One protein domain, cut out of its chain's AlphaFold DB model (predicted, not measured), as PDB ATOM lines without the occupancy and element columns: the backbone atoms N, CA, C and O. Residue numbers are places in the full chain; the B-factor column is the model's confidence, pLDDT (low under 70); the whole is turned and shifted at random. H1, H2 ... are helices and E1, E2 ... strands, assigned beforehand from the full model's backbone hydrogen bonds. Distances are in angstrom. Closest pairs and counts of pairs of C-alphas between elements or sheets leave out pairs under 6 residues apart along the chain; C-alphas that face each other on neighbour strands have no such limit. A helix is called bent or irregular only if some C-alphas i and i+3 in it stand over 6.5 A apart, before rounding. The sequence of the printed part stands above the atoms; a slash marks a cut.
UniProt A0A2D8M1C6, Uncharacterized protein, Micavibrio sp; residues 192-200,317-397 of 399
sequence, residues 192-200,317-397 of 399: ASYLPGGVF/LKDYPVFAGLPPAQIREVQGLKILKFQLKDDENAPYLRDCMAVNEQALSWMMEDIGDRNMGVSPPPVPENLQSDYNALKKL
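Overview. This is residues 192 to 200 and 317 to 397 of the 399 residues of an uncharacterized protein of Micavibrio sp (UniProt A0A2D8M1C6). A twisted wall of four antiparallel strands has one helix, H1, over part of one face, and a second helix, H2, makes a wide corner with H1 near the beginning of H1 and only grazes the sheet; both helices sit toward one end of the long axis. At the other end of that axis lie loops with no named element, among them residues 317 to 328. The printed part has 90 residues with four named strands and two named helices, in the order E1 E2 E3 E4 H1 H2; the sheet's order is E2, E3, E1, E4, all antiparallel, and the class is mixed, helices and strands. The whole is only just compact, close to loose, with a radius of gyration of the C-alphas of 14.4 A, and it is elongated, with spans of 43 by 26 by 24 A.

Arrangement. Strand E1, residues 192 to 195, is an inner strand. Strand E2, residues 329 to 334, is an edge strand and forms a hairpin with E3, residues 337 to 343; N 332 and O 339 are 2.8 A apart, within hydrogen-bond range, and so are N 339 and O 332, at 2.8 A. E3 is the antiparallel neighbour of E1, at 155 degrees between their directions, with N 194 and O 340 within hydrogen-bond range at 2.9 A. E4, residues 357 to 359, is the other edge strand and the antiparallel neighbour of E1, at 131 degrees, with N 359 and O 193 within hydrogen-bond range at 2.8 A. E2 and E4 are apart. The sheet is only just strongly twisted, its C-alphas lying up to 4.4 A off the best plane. H1, residues 361 to 375, is on the sheet at a height over the sheet of 10.1 A; H1 and the sheet E2 E3 E1 E4 are two layers, a helix on one face of a sheet. H1 lies over E3 and runs slantwise to the strands, only just, at 58 degrees to E3 on the local plane. The closest C-alphas of E2 and H1 are those of Val 334 and Met 368, 6.8 A apart. H2, residues 385 to 395, touches H1, which meets it with residues 362 to 367 alone; the closest C-alphas are those of Ala 363 and Tyr 391, 5.0 A apart, and the lines are about perpendicular, at 74 degrees. H2 only grazes the sheet, with its residues 390 to 395. Every O i to N i+4 pair is within hydrogen-bond range in H1, and 5 of 7 are in H2.

Along the chain. E1, residues 192 to 195, begins at C-alpha 192 at (-47.692, 35.894, 21.696) and measures 10.6 A from first to last C-alpha. E2, residues 329 to 334, measures 15.5 A, and E3, residues 337 to 343, the longest strand, 18.5 A. E4, residues 357 to 359, has three residues. H1, residues 361 to 375, is the longest helix, 21.0 A, and begins at C-alpha 361 at (-43.749, 30.376, 20.954). H2, residues 385 to 395, measures 15.3 A and ends at C-alpha 395 at (-48.486, 19.131, 14.000); it is irregular, with C-alphas 386 and 389 at 7.4 A.

Size, cuts and confidence. The two C-alphas farthest apart are those of Pro 321 and Ser 379, at 43.2 A. Residues 201 to 316 are not printed, and C-alphas 200 and 317 are 9.4 A apart across this cut, which lies in the link from E1 to E2. The link from E3 to E4 is long, 13 residues; those from E2 to E3 and from E4 to H1 are tight, and that from H1 to H2, 9 residues, is short. The mean pLDDT of the printed part is 92.2, and no printed residue is under 70.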
ATOM      1  N   ALA A 192     -46.697  36.890  21.311       95.19
ATOM      2  CA  ALA A 192     -47.692  35.894  21.696       95.19
ATOM      3  C   ALA A 192     -48.503  35.455  20.475       95.19
ATOM      4  O   ALA A 192     -49.027  36.289  19.734       95.19
ATOM      5  N   SER A 193     -48.599  34.148  20.274       95.75
ATOM      6  CA  SER A 193     -49.182  33.528  19.094       95.75
ATOM      7  C   SER A 193     -50.403  32.715  19.472       95.75
ATOM      8  O   SER A 193     -50.431  32.030  20.495       95.75
ATOM      9  N   TYR A 194     -51.410  32.770  18.612       97.25
ATOM     10  CA  TYR A 194     -52.678  32.094  18.822       97.25
ATOM     11  C   TYR A 194     -53.144  31.440  17.532       97.25
ATOM     12  O   TYR A 194     -53.041  32.024  16.451       97.25
ATOM     13  N   LEU A 195     -53.721  30.251  17.662       96.56
ATOM     14  CA  LEU A 195     -54.599  29.709  16.639       96.56
ATOM     15  C   LEU A 195     -55.963  30.394  16.786       96.56
ATOM     16  O   LEU A 195     -56.553  30.337  17.874       96.56
ATOM     17  N   PRO A 196     -56.441  31.087  15.739       96.62
ATOM     18  CA  PRO A 196     -57.657  31.874  15.814       96.62
ATOM     19  C   PRO A 196     -58.876  30.961  15.967       96.62
ATOM     20  O   PRO A 196     -59.015  29.960  15.263       96.62
ATOM     21  N   GLY A 197     -59.782  31.334  16.868       95.81
ATOM     22  CA  GLY A 197     -61.088  30.701  17.028       95.81
ATOM     23  C   GLY A 197     -62.200  31.738  17.172       95.81
ATOM     24  O   GLY A 197     -61.936  32.938  17.277       95.81
ATOM     25  N   GLY A 198     -63.452  31.280  17.107       95.75
ATOM     26  CA  GLY A 198     -64.629  32.155  17.131       95.75
ATOM     27  C   GLY A 198     -64.530  33.299  16.114       95.75
ATOM     28  O   GLY A 198     -64.122  33.093  14.970       95.75
ATOM     29  N   VAL A 199     -64.829  34.522  16.563       95.56
ATOM     30  CA  VAL A 199     -64.793  35.736  15.726       95.56
ATOM     31  C   VAL A 199     -63.417  36.006  15.106       95.56
ATOM     32  O   VAL A 199     -63.328  36.512  13.993       95.56
ATOM     33  N   PHE A 200     -62.322  35.637  15.778       96.50
ATOM     34  CA  PHE A 200     -60.976  35.847  15.240       96.50
ATOM     35  C   PHE A 200     -60.712  34.967  14.019       96.50
ATOM     36  O   PHE A 200     -60.030  35.401  13.093       96.50
ATOM     37  N   LEU A 317     -56.182  43.503   9.954       93.94
ATOM     38  CA  LEU A 317     -56.602  43.224  11.338       93.94
ATOM     39  C   LEU A 317     -57.024  44.497  12.091       93.94
ATOM     40  O   LEU A 317     -57.986  44.471  12.858       93.94
ATOM     41  N   LYS A 318     -56.339  45.621  11.838       91.25
ATOM     42  CA  LYS A 318     -56.610  46.923  12.470       91.25
ATOM     43  C   LYS A 318     -57.990  47.501  12.129       91.25
ATOM     44  O   LYS A 318     -58.468  48.365  12.857       91.25
ATOM     45  N   ASP A 319     -58.623  47.028  11.055       92.44
ATOM     46  CA  ASP A 319     -59.932  47.515  10.609       92.44
ATOM     47  C   ASP A 319     -61.087  46.921  11.432       92.44
ATOM     48  O   ASP A 319     -62.229  47.372  11.330       92.44
ATOM     49  N   TYR A 320     -60.809  45.913  12.265       94.81
ATOM     50  CA  TYR A 320     -61.816  45.224  13.064       94.81
ATOM     51  C   TYR A 320     -61.798  45.712  14.522       94.81
ATOM     52  O   TYR A 320     -60.763  45.618  15.188       94.81
ATOM     53  N   PRO A 321     -62.947  46.144  15.087       94.12
ATOM     54  CA  PRO A 321     -63.015  46.698  16.443       94.12
ATOM     55  C   PRO A 321     -62.497  45.774  17.551       94.12
ATOM     56  O   PRO A 321     -62.039  46.259  18.577       94.12
ATOM     57  N   VAL A 322     -62.543  44.452  17.355       92.56
ATOM     58  CA  VAL A 322     -62.044  43.475  18.338       92.56
ATOM     59  C   VAL A 322     -60.527  43.572  18.560       92.56
ATOM     60  O   VAL A 322     -60.038  43.143  19.601       92.56
ATOM     61  N   PHE A 323     -59.785  44.163  17.617       93.19
ATOM     62  CA  PHE A 323     -58.352  44.433  17.759       93.19
ATOM     63  C   PHE A 323     -58.050  45.805  18.375       93.19
ATOM     64  O   PHE A 323     -56.890  46.107  18.655       93.19
ATOM     65  N   ALA A 324     -59.063  46.639  18.631       91.44
ATOM     66  CA  ALA A 324     -58.857  47.935  19.262       91.44
ATOM     67  C   ALA A 324     -58.320  47.763  20.692       91.44
ATOM     68  O   ALA A 324     -58.922  47.087  21.526       91.44
ATOM     69  N   GLY A 325     -57.178  48.390  20.980       88.94
ATOM     70  CA  GLY A 325     -56.517  48.296  22.285       88.94
ATOM     71  C   GLY A 325     -55.720  47.007  22.512       88.94
ATOM     72  O   GLY A 325     -55.121  46.863  23.576       88.94
ATOM     73  N   LEU A 326     -55.672  46.094  21.534       92.69
ATOM     74  CA  LEU A 326     -54.731  44.978  21.553       92.69
ATOM     75  C   LEU A 326     -53.356  45.417  21.017       92.69
ATOM     76  O   LEU A 326     -53.273  46.380  20.247       92.69
ATOM     77  N   PRO A 327     -52.270  44.711  21.384       93.81
ATOM     78  CA  PRO A 327     -50.963  44.938  20.778       93.81
ATOM     79  C   PRO A 327     -50.991  44.721  19.254       93.81
ATOM     80  O   PRO A 327     -51.863  44.001  18.752       93.81
ATOM     81  N   PRO A 328     -50.035  45.296  18.497       93.19
ATOM     82  CA  PRO A 328     -49.941  45.082  17.058       93.19
ATOM     83  C   PRO A 328     -49.887  43.592  16.716       93.19
ATOM     84  O   PRO A 328     -49.075  42.847  17.268       93.19
ATOM     85  N   ALA A 329     -50.743  43.164  15.794       94.44
ATOM     86  CA  ALA A 329     -50.874  41.771  15.396       94.44
ATOM     87  C   ALA A 329     -50.678  41.602  13.893       94.44
ATOM     88  O   ALA A 329     -50.961  42.504  13.107       94.44
ATOM     89  N   GLN A 330     -50.237  40.413  13.500       94.69
ATOM     90  CA  GLN A 330     -50.155  39.987  12.108       94.69
ATOM     91  C   GLN A 330     -50.653  38.550  11.959       94.69
ATOM     92  O   GLN A 330     -50.522  37.739  12.881       94.69
ATOM     93  N   ILE A 331     -51.190  38.228  10.784       95.12
ATOM     94  CA  ILE A 331     -51.478  36.848  10.391       95.12
ATOM     95  C   ILE A 331     -50.193  36.267   9.805       95.12
ATOM     96  O   ILE A 331     -49.610  36.840   8.886       95.12
ATOM     97  N   ARG A 332     -49.744  35.131  10.333       93.50
ATOM     98  CA  ARG A 332     -48.601  34.382   9.806       93.50
ATOM     99  C   ARG A 332     -49.040  32.973   9.458       93.50
ATOM    100  O   ARG A 332     -49.682  32.314  10.268       93.50
ATOM    101  N   GLU A 333     -48.666  32.504   8.277       92.44
ATOM    102  CA  GLU A 333     -48.906  31.120   7.888       92.44
ATOM    103  C   GLU A 333     -47.692  30.246   8.206       92.44
ATOM    104  O   GLU A 333     -46.560  30.594   7.865       92.44
ATOM    105  N   VAL A 334     -47.925  29.110   8.866       91.56
ATOM    106  CA  VAL A 334     -46.893  28.117   9.192       91.56
ATOM    107  C   VAL A 334     -47.426  26.730   8.853       91.56
ATOM    108  O   VAL A 334     -48.302  26.221   9.539       91.56
ATOM    109  N   GLN A 335     -46.909  26.122   7.782       87.31
ATOM    110  CA  GLN A 335     -47.380  24.822   7.266       87.31
ATOM    111  C   GLN A 335     -48.912  24.764   7.094       87.31
ATOM    112  O   GLN A 335     -49.553  23.832   7.559       87.31
ATOM    113  N   GLY A 336     -49.523  25.792   6.495       89.25
ATOM    114  CA  GLY A 336     -50.980  25.871   6.316       89.25
ATOM    115  C   GLY A 336     -51.765  26.336   7.551       89.25
ATOM    116  O   GLY A 336     -52.918  26.743   7.419       89.25
ATOM    117  N   LEU A 337     -51.158  26.356   8.744       93.12
ATOM    118  CA  LEU A 337     -51.780  26.931   9.939       93.12
ATOM    119  C   LEU A 337     -51.759  28.453   9.873       93.12
ATOM    120  O   LEU A 337     -50.701  29.054   9.684       93.12
ATOM    121  N   LYS A 338     -52.906  29.085  10.122       94.88
ATOM    122  CA  LYS A 338     -53.009  30.538  10.273       94.88
ATOM    123  C   LYS A 338     -52.818  30.906  11.735       94.88
ATOM    124  O   LYS A 338     -53.595  30.492  12.590       94.88
ATOM    125  N   ILE A 339     -51.774  31.670  12.020       96.62
ATOM    126  CA  ILE A 339     -51.384  32.076  13.368       96.62
ATOM    127  C   ILE A 339     -51.575  33.583  13.506       96.62
ATOM    128  O   ILE A 339     -50.994  34.357  12.747       96.62
ATOM    129  N   LEU A 340     -52.344  34.008  14.506       96.81
ATOM    130  CA  LEU A 340     -52.368  35.400  14.945       96.81
ATOM    131  C   LEU A 340     -51.181  35.641  15.870       96.81
ATOM    132  O   LEU A 340     -51.144  35.096  16.971       96.81
ATOM    133  N   LYS A 341     -50.217  36.446  15.427       95.50
ATOM    134  CA  LYS A 341     -48.993  36.744  16.173       95.50
ATOM    135  C   LYS A 341     -48.972  38.206  16.603       95.50
ATOM    136  O   LYS A 341     -48.895  39.096  15.759       95.50
ATOM    137  N   PHE A 342     -49.018  38.428  17.911       95.19
ATOM    138  CA  PHE A 342     -48.963  39.734  18.559       95.19
ATOM    139  C   PHE A 342     -47.521  40.086  18.909       95.19
ATOM    140  O   PHE A 342     -46.788  39.245  19.428       95.19
ATOM    141  N   GLN A 343     -47.126  41.325  18.636       93.12
ATOM    142  CA  GLN A 343     -45.866  41.909  19.085       93.12
ATOM    143  C   GLN A 343     -46.097  42.579  20.435       93.12
ATOM    144  O   GLN A 343     -46.968  43.436  20.554       93.12
ATOM    145  N   LEU A 344     -45.336  42.166  21.442       92.75
ATOM    146  CA  LEU A 344     -45.440  42.648  22.813       92.75
ATOM    147  C   LEU A 344     -44.225  43.509  23.148       92.75
ATOM    148  O   LEU A 344     -43.104  43.207  22.729       92.75
ATOM    149  N   LYS A 345     -44.431  44.540  23.962       89.25
ATOM    150  CA  LYS A 345     -43.325  45.178  24.688       89.25
ATOM    151  C   LYS A 345     -42.864  44.296  25.849       89.25
ATOM    152  O   LYS A 345     -43.579  43.391  26.283       89.25
ATOM    153  N   ASP A 346     -41.668  44.563  26.365       83.62
ATOM    154  CA  ASP A 346     -41.054  43.751  27.425       83.62
ATOM    155  C   ASP A 346     -41.944  43.641  28.678       83.62
ATOM    156  O   ASP A 346     -42.077  42.554  29.253       83.62
ATOM    157  N   ASP A 347     -42.619  44.735  29.038       84.19
ATOM    158  CA  ASP A 347     -43.532  44.869  30.178       84.19
ATOM    159  C   ASP A 347     -44.985  44.445  29.885       84.19
ATOM    160  O   ASP A 347     -45.792  44.323  30.808       84.19
ATOM    161  N   GLU A 348     -45.331  44.171  28.626       86.75
ATOM    162  CA  GLU A 348     -46.683  43.776  28.233       86.75
ATOM    163  C   GLU A 348     -46.925  42.272  28.438       86.75
ATOM    164  O   GLU A 348     -46.076  41.413  28.162       86.75
ATOM    165  N   ASN A 349     -48.129  41.945  28.909       88.25
ATOM    166  CA  ASN A 349     -48.611  40.571  29.010       88.25
ATOM    167  C   ASN A 349     -49.264  40.123  27.701       88.25
ATOM    168  O   ASN A 349     -49.819  40.930  26.954       88.25
ATOM    169  N   ALA A 350     -49.241  38.814  27.455       91.38
ATOM    170  CA  ALA A 350     -49.949  38.223  26.330       91.38
ATOM    171  C   ALA A 350     -51.463  38.521  26.437       91.38
ATOM    172  O   ALA A 350     -52.044  38.325  27.512       91.38
ATOM    173  N   PRO A 351     -52.117  39.002  25.362       92.00
ATOM    174  CA  PRO A 351     -53.531  39.351  25.409       92.00
ATOM    175  C   PRO A 351     -54.398  38.109  25.648       92.00
ATOM    176  O   PRO A 351     -54.149  37.034  25.102       92.00
ATOM    177  N   TYR A 352     -55.460  38.243  26.439       90.19
ATOM    178  CA  TYR A 352     -56.451  37.178  26.551       90.19
ATOM    179  C   TYR A 352     -57.415  37.246  25.364       90.19
ATOM    180  O   TYR A 352     -58.163  38.213  25.226       90.19
ATOM    181  N   LEU A 353     -57.409  36.212  24.523       92.25
ATOM    182  CA  LEU A 353     -58.299  36.100  23.372       92.25
ATOM    183  C   LEU A 353     -59.279  34.958  23.607       92.25
ATOM    184  O   LEU A 353     -58.890  33.792  23.679       92.25
ATOM    185  N   ARG A 354     -60.559  35.302  23.737       88.75
ATOM    186  CA  ARG A 354     -61.626  34.316  23.901       88.75
ATOM    187  C   ARG A 354     -61.691  33.408  22.667       88.75
ATOM    188  O   ARG A 354     -61.555  33.889  21.547       88.75
ATOM    189  N   ASP A 355     -61.907  32.115  22.894       92.62
ATOM    190  CA  ASP A 355     -62.068  31.066  21.873       92.62
ATOM    191  C   ASP A 355     -60.825  30.789  21.000       92.62
ATOM    192  O   ASP A 355     -60.832  29.843  20.215       92.62
ATOM    193  N   CYS A 356     -59.734  31.539  21.170       95.44
ATOM    194  CA  CYS A 356     -58.439  31.252  20.563       95.44
ATOM    195  C   CYS A 356     -57.629  30.269  21.419       95.44
ATOM    196  O   CYS A 356     -57.695  30.289  22.650       95.44
ATOM    197  N   MET A 357     -56.791  29.457  20.771       94.94
ATOM    198  CA  MET A 357     -55.841  28.590  21.470       94.94
ATOM    199  C   MET A 357     -54.459  29.240  21.476       94.94
ATOM    200  O   MET A 357     -53.890  29.487  20.414       94.94
ATOM    201  N   ALA A 358     -53.919  29.513  22.665       95.06
ATOM    202  CA  ALA A 358     -52.551  30.000  22.802       95.06
ATOM    203  C   ALA A 358     -51.557  28.952  22.284       95.06
ATOM    204  O   ALA A 358     -51.705  27.754  22.534       95.06
ATOM    205  N   VAL A 359     -50.545  29.416  21.562       94.62
ATOM    206  CA  VAL A 359     -49.497  28.588  20.974       94.62
ATOM    207  C   VAL A 359     -48.198  28.832  21.726       94.62
ATOM    208  O   VAL A 359     -47.809  29.975  21.958       94.62
ATOM    209  N   ASN A 360     -47.498  27.756  22.082       92.94
ATOM    210  CA  ASN A 360     -46.157  27.859  22.639       92.94
ATOM    211  C   ASN A 360     -45.203  28.468  21.587       92.94
ATOM    212  O   ASN A 360     -44.961  27.865  20.538       92.94
ATOM    213  N   GLU A 361     -44.653  29.657  21.868       91.06
ATOM    214  CA  GLU A 361     -43.749  30.376  20.954       91.06
ATOM    215  C   GLU A 361     -42.509  29.566  20.583       91.06
ATOM    216  O   GLU A 361     -42.053  29.632  19.441       91.06
ATOM    217  N   GLN A 362     -41.961  28.797  21.527       91.31
ATOM    218  CA  GLN A 362     -40.768  27.995  21.290       91.31
ATOM    219  C   GLN A 362     -41.072  26.826  20.351       91.31
ATOM    220  O   GLN A 362     -40.332  26.597  19.396       91.31
ATOM    221  N   ALA A 363     -42.199  26.138  20.550       93.31
ATOM    222  CA  ALA A 363     -42.633  25.065  19.655       93.31
ATOM    223  C   ALA A 363     -42.956  25.586  18.243       93.31
ATOM    224  O   ALA A 363     -42.553  24.975  17.248       93.31
ATOM    225  N   LEU A 364     -43.632  26.737  18.142       92.81
ATOM    226  CA  LEU A 364     -43.903  27.389  16.860       92.81
ATOM    227  C   LEU A 364     -42.601  27.807  16.170       92.81
ATOM    228  O   LEU A 364     -42.407  27.497  14.999       92.81
ATOM    229  N   SER A 365     -41.687  28.461  16.894       90.75
ATOM    230  CA  SER A 365     -40.373  28.833  16.368       90.75
ATOM    231  C   SER A 365     -39.603  27.608  15.883       90.75
ATOM    232  O   SER A 365     -39.041  27.665  14.796       90.75
ATOM    233  N   TRP A 366     -39.611  26.499  16.629       92.38
ATOM    234  CA  TRP A 366     -38.955  25.259  16.217       92.38
ATOM    235  C   TRP A 366     -39.514  24.727  14.895       92.38
ATOM    236  O   TRP A 366     -38.756  24.378  13.996       92.38
ATOM    237  N   MET A 367     -40.842  24.719  14.740       92.44
ATOM    238  CA  MET A 367     -41.498  24.311  13.495       92.44
ATOM    239  C   MET A 367     -41.110  25.205  12.316       92.44
ATOM    240  O   MET A 367     -40.889  24.708  11.215       92.44
ATOM    241  N   MET A 368     -40.997  26.511  12.542       90.69
ATOM    242  CA  MET A 368     -40.567  27.457  11.518       90.69
ATOM    243  C   MET A 368     -39.106  27.264  11.107       90.69
ATOM    244  O   MET A 368     -38.808  27.279   9.914       90.69
ATOM    245  N   GLU A 369     -38.213  27.037  12.070       90.38
ATOM    246  CA  GLU A 369     -36.810  26.714  11.795       90.38
ATOM    247  C   GLU A 369     -36.690  25.378  11.052       90.38
ATOM    248  O   GLU A 369     -35.935  25.290  10.092       90.38
ATOM    249  N   ASP A 370     -37.498  24.366  11.390       92.25
ATOM    250  CA  ASP A 370     -37.514  23.104  10.641       92.25
ATOM    251  C   ASP A 370     -37.931  23.294   9.172       92.25
ATOM    252  O   ASP A 370     -37.484  22.551   8.299       92.25
ATOM    253  N   ILE A 371     -38.835  24.237   8.880       89.56
ATOM    254  CA  ILE A 371     -39.188  24.591   7.495       89.56
ATOM    255  C   ILE A 371     -37.987  25.248   6.815       89.56
ATOM    256  O   ILE A 371     -37.667  24.892   5.684       89.56
ATOM    257  N   GLY A 372     -37.318  26.175   7.507       86.75
ATOM    258  CA  GLY A 372     -36.091  26.814   7.031       86.75
ATOM    259  C   GLY A 372     -35.011  25.793   6.680       86.75
ATOM    260  O   GLY A 372     -34.529  25.789   5.548       86.75
ATOM    261  N   ASP A 373     -34.712  24.876   7.600       88.44
ATOM    262  CA  ASP A 373     -33.746  23.791   7.408       88.44
ATOM    263  C   ASP A 373     -34.109  22.951   6.176       88.44
ATOM    264  O   ASP A 373     -33.300  22.806   5.258       88.44
ATOM    265  N   ARG A 374     -35.363  22.484   6.076       87.75
ATOM    266  CA  ARG A 374     -35.822  21.674   4.932       87.75
ATOM    267  C   ARG A 374     -35.735  22.426   3.605       87.75
ATOM    268  O   ARG A 374     -35.308  21.842   2.609       87.75
ATOM    269  N   ASN A 375     -36.081  23.713   3.579       82.44
ATOM    270  CA  ASN A 375     -35.939  24.551   2.384       82.44
ATOM    271  C   ASN A 375     -34.461  24.674   1.968       82.44
ATOM    272  O   ASN A 375     -34.127  24.627   0.781       82.44
ATOM    273  N   MET A 376     -33.557  24.731   2.947       77.94
ATOM    274  CA  MET A 376     -32.109  24.727   2.734       77.94
ATOM    275  C   MET A 376     -31.521  23.327   2.490       77.94
ATOM    276  O   MET A 376     -30.332  23.219   2.199       77.94
ATOM    277  N   GLY A 377     -32.340  22.269   2.503       79.44
ATOM    278  CA  GLY A 377     -31.898  20.882   2.311       79.44
ATOM    279  C   GLY A 377     -31.173  20.281   3.505       79.44
ATOM    280  O   GLY A 377     -30.598  19.207   3.377       79.44
ATOM    281  N   VAL A 378     -31.205  20.972   4.636       86.81
ATOM    282  CA  VAL A 378     -30.652  20.543   5.914       86.81
ATOM    283  C   VAL A 378     -31.683  19.656   6.600       86.81
ATOM    284  O   VAL A 378     -32.879  19.966   6.636       86.81
ATOM    285  N   SER A 379     -31.234  18.529   7.151       91.06
ATOM    286  CA  SER A 379     -32.101  17.733   8.021       91.06
ATOM    287  C   SER A 379     -32.316  18.503   9.324       91.06
ATOM    288  O   SER A 379     -31.328  18.893   9.939       91.06
ATOM    289  N   PRO A 380     -33.554  18.730   9.790       93.19
ATOM    290  CA  PRO A 380     -33.766  19.425  11.050       93.19
ATOM    291  C   PRO A 380     -33.321  18.560  12.244       93.19
ATOM    292  O   PRO A 380     -33.502  17.338  12.204       93.19
ATOM    293  N   PRO A 381     -32.781  19.160  13.321       95.12
ATOM    294  CA  PRO A 381     -32.490  18.458  14.564       95.12
ATOM    295  C   PRO A 381     -33.758  17.883  15.216       95.12
ATOM    296  O   PRO A 381     -34.871  18.366  14.973       95.12
ATOM    297  N   PRO A 382     -33.612  16.861  16.079       95.06
ATOM    298  CA  PRO A 382     -34.720  16.336  16.862       95.06
ATOM    299  C   PRO A 382     -35.287  17.418  17.787       95.06
ATOM    300  O   PRO A 382     -34.550  18.217  18.362       95.06
ATOM    301  N   VAL A 383     -36.612  17.421  17.940       94.19
ATOM    302  CA  VAL A 383     -37.312  18.356  18.828       94.19
ATOM    303  C   VAL A 383     -36.875  18.095  20.279       94.19
ATOM    304  O   VAL A 383     -36.877  16.937  20.698       94.19
ATOM    305  N   PRO A 384     -36.535  19.132  21.064       91.12
ATOM    306  CA  PRO A 384     -36.224  18.979  22.478       91.12
ATOM    307  C   PRO A 384     -37.388  18.351  23.252       91.12
ATOM    308  O   PRO A 384     -38.552  18.681  23.011       91.12
ATOM    309  N   GLU A 385     -37.086  17.484  24.220       91.19
ATOM    310  CA  GLU A 385     -38.104  16.743  24.983       91.19
ATOM    311  C   GLU A 385     -39.137  17.666  25.646       91.19
ATOM    312  O   GLU A 385     -40.337  17.389  25.611       91.19
ATOM    313  N   ASN A 386     -38.692  18.811  26.175       90.31
ATOM    314  CA  ASN A 386     -39.550  19.810  26.813       90.31
ATOM    315  C   ASN A 386     -40.511  20.518  25.841       90.31
ATOM    316  O   ASN A 386     -41.490  21.105  26.291       90.31
ATOM    317  N   LEU A 387     -40.257  20.465  24.529       92.88
ATOM    318  CA  LEU A 387     -41.111  21.048  23.485       92.88
ATOM    319  C   LEU A 387     -41.933  20.000  22.729       92.88
ATOM    320  O   LEU A 387     -42.846  20.350  21.978       92.88
ATOM    321  N   GLN A 388     -41.635  18.713  22.919       93.94
ATOM    322  CA  GLN A 388     -42.174  17.627  22.107       93.94
ATOM    323  C   GLN A 388     -43.708  17.555  22.140       93.94
ATOM    324  O   GLN A 388     -44.332  17.320  21.103       93.94
ATOM    325  N   SER A 389     -44.319  17.766  23.311       95.75
ATOM    326  CA  SER A 389     -45.780  17.743  23.475       95.75
ATOM    327  C   SER A 389     -46.455  18.855  22.670       95.75
ATOM    328  O   SER A 389     -47.322  18.571  21.841       95.75
ATOM    329  N   ASP A 390     -46.017  20.102  22.856       94.75
ATOM    330  CA  ASP A 390     -46.598  21.275  22.191       94.75
ATOM    331  C   ASP A 390     -46.370  21.232  20.678       94.75
ATOM    332  O   ASP A 390     -47.280  21.485  19.889       94.75
ATOM    333  N   TYR A 391     -45.172  20.827  20.256       94.12
ATOM    334  CA  TYR A 391     -44.840  20.662  18.846       94.12
ATOM    335  C   TYR A 391     -45.715  19.594  18.170       94.12
ATOM    336  O   TYR A 391     -46.240  19.810  17.076       94.12
ATOM    337  N   ASN A 392     -45.933  18.450  18.830       94.50
ATOM    338  CA  ASN A 392     -46.809  17.398  18.314       94.50
ATOM    339  C   ASN A 392     -48.284  17.819  18.307       94.50
ATOM    340  O   ASN A 392     -49.022  17.416  17.406       94.50
ATOM    341  N   ALA A 393     -48.722  18.615  19.285       93.94
ATOM    342  CA  ALA A 393     -50.068  19.176  19.304       93.94
ATOM    343  C   ALA A 393     -50.296  20.094  18.095       93.94
ATOM    344  O   ALA A 393     -51.292  19.921  17.396       93.94
ATOM    345  N   LEU A 394     -49.344  20.981  17.782       93.69
ATOM    346  CA  LEU A 394     -49.406  21.829  16.587       93.69
ATOM    347  C   LEU A 394     -49.409  21.008  15.296       93.69
ATOM    348  O   LEU A 394     -50.232  21.254  14.420       93.69
ATOM    349  N   LYS A 395     -48.543  19.992  15.191       93.19
ATOM    350  CA  LYS A 395     -48.486  19.131  14.000       93.19
ATOM    351  C   LYS A 395     -49.804  18.435  13.680       93.19
ATOM    352  O   LYS A 395     -50.115  18.259  12.512       93.19
ATOM    353  N   LYS A 396     -50.579  18.044  14.693       94.19
ATOM    354  CA  LYS A 396     -51.890  17.398  14.500       94.19
ATOM    355  C   LYS A 396     -52.955  18.330  13.923       94.19
ATOM    356  O   LYS A 396     -53.997  17.845  13.501       94.19
ATOM    357  N   LEU A 397     -52.721  19.641  13.961       91.56
ATOM    358  CA  LEU A 397     -53.651  20.652  13.463       91.56
ATOM    359  C   LEU A 397     -53.352  21.057  12.018       91.56
ATOM    360  O   LEU A 397     -54.159  21.764  11.420       91.56
TER     361      LEU A 397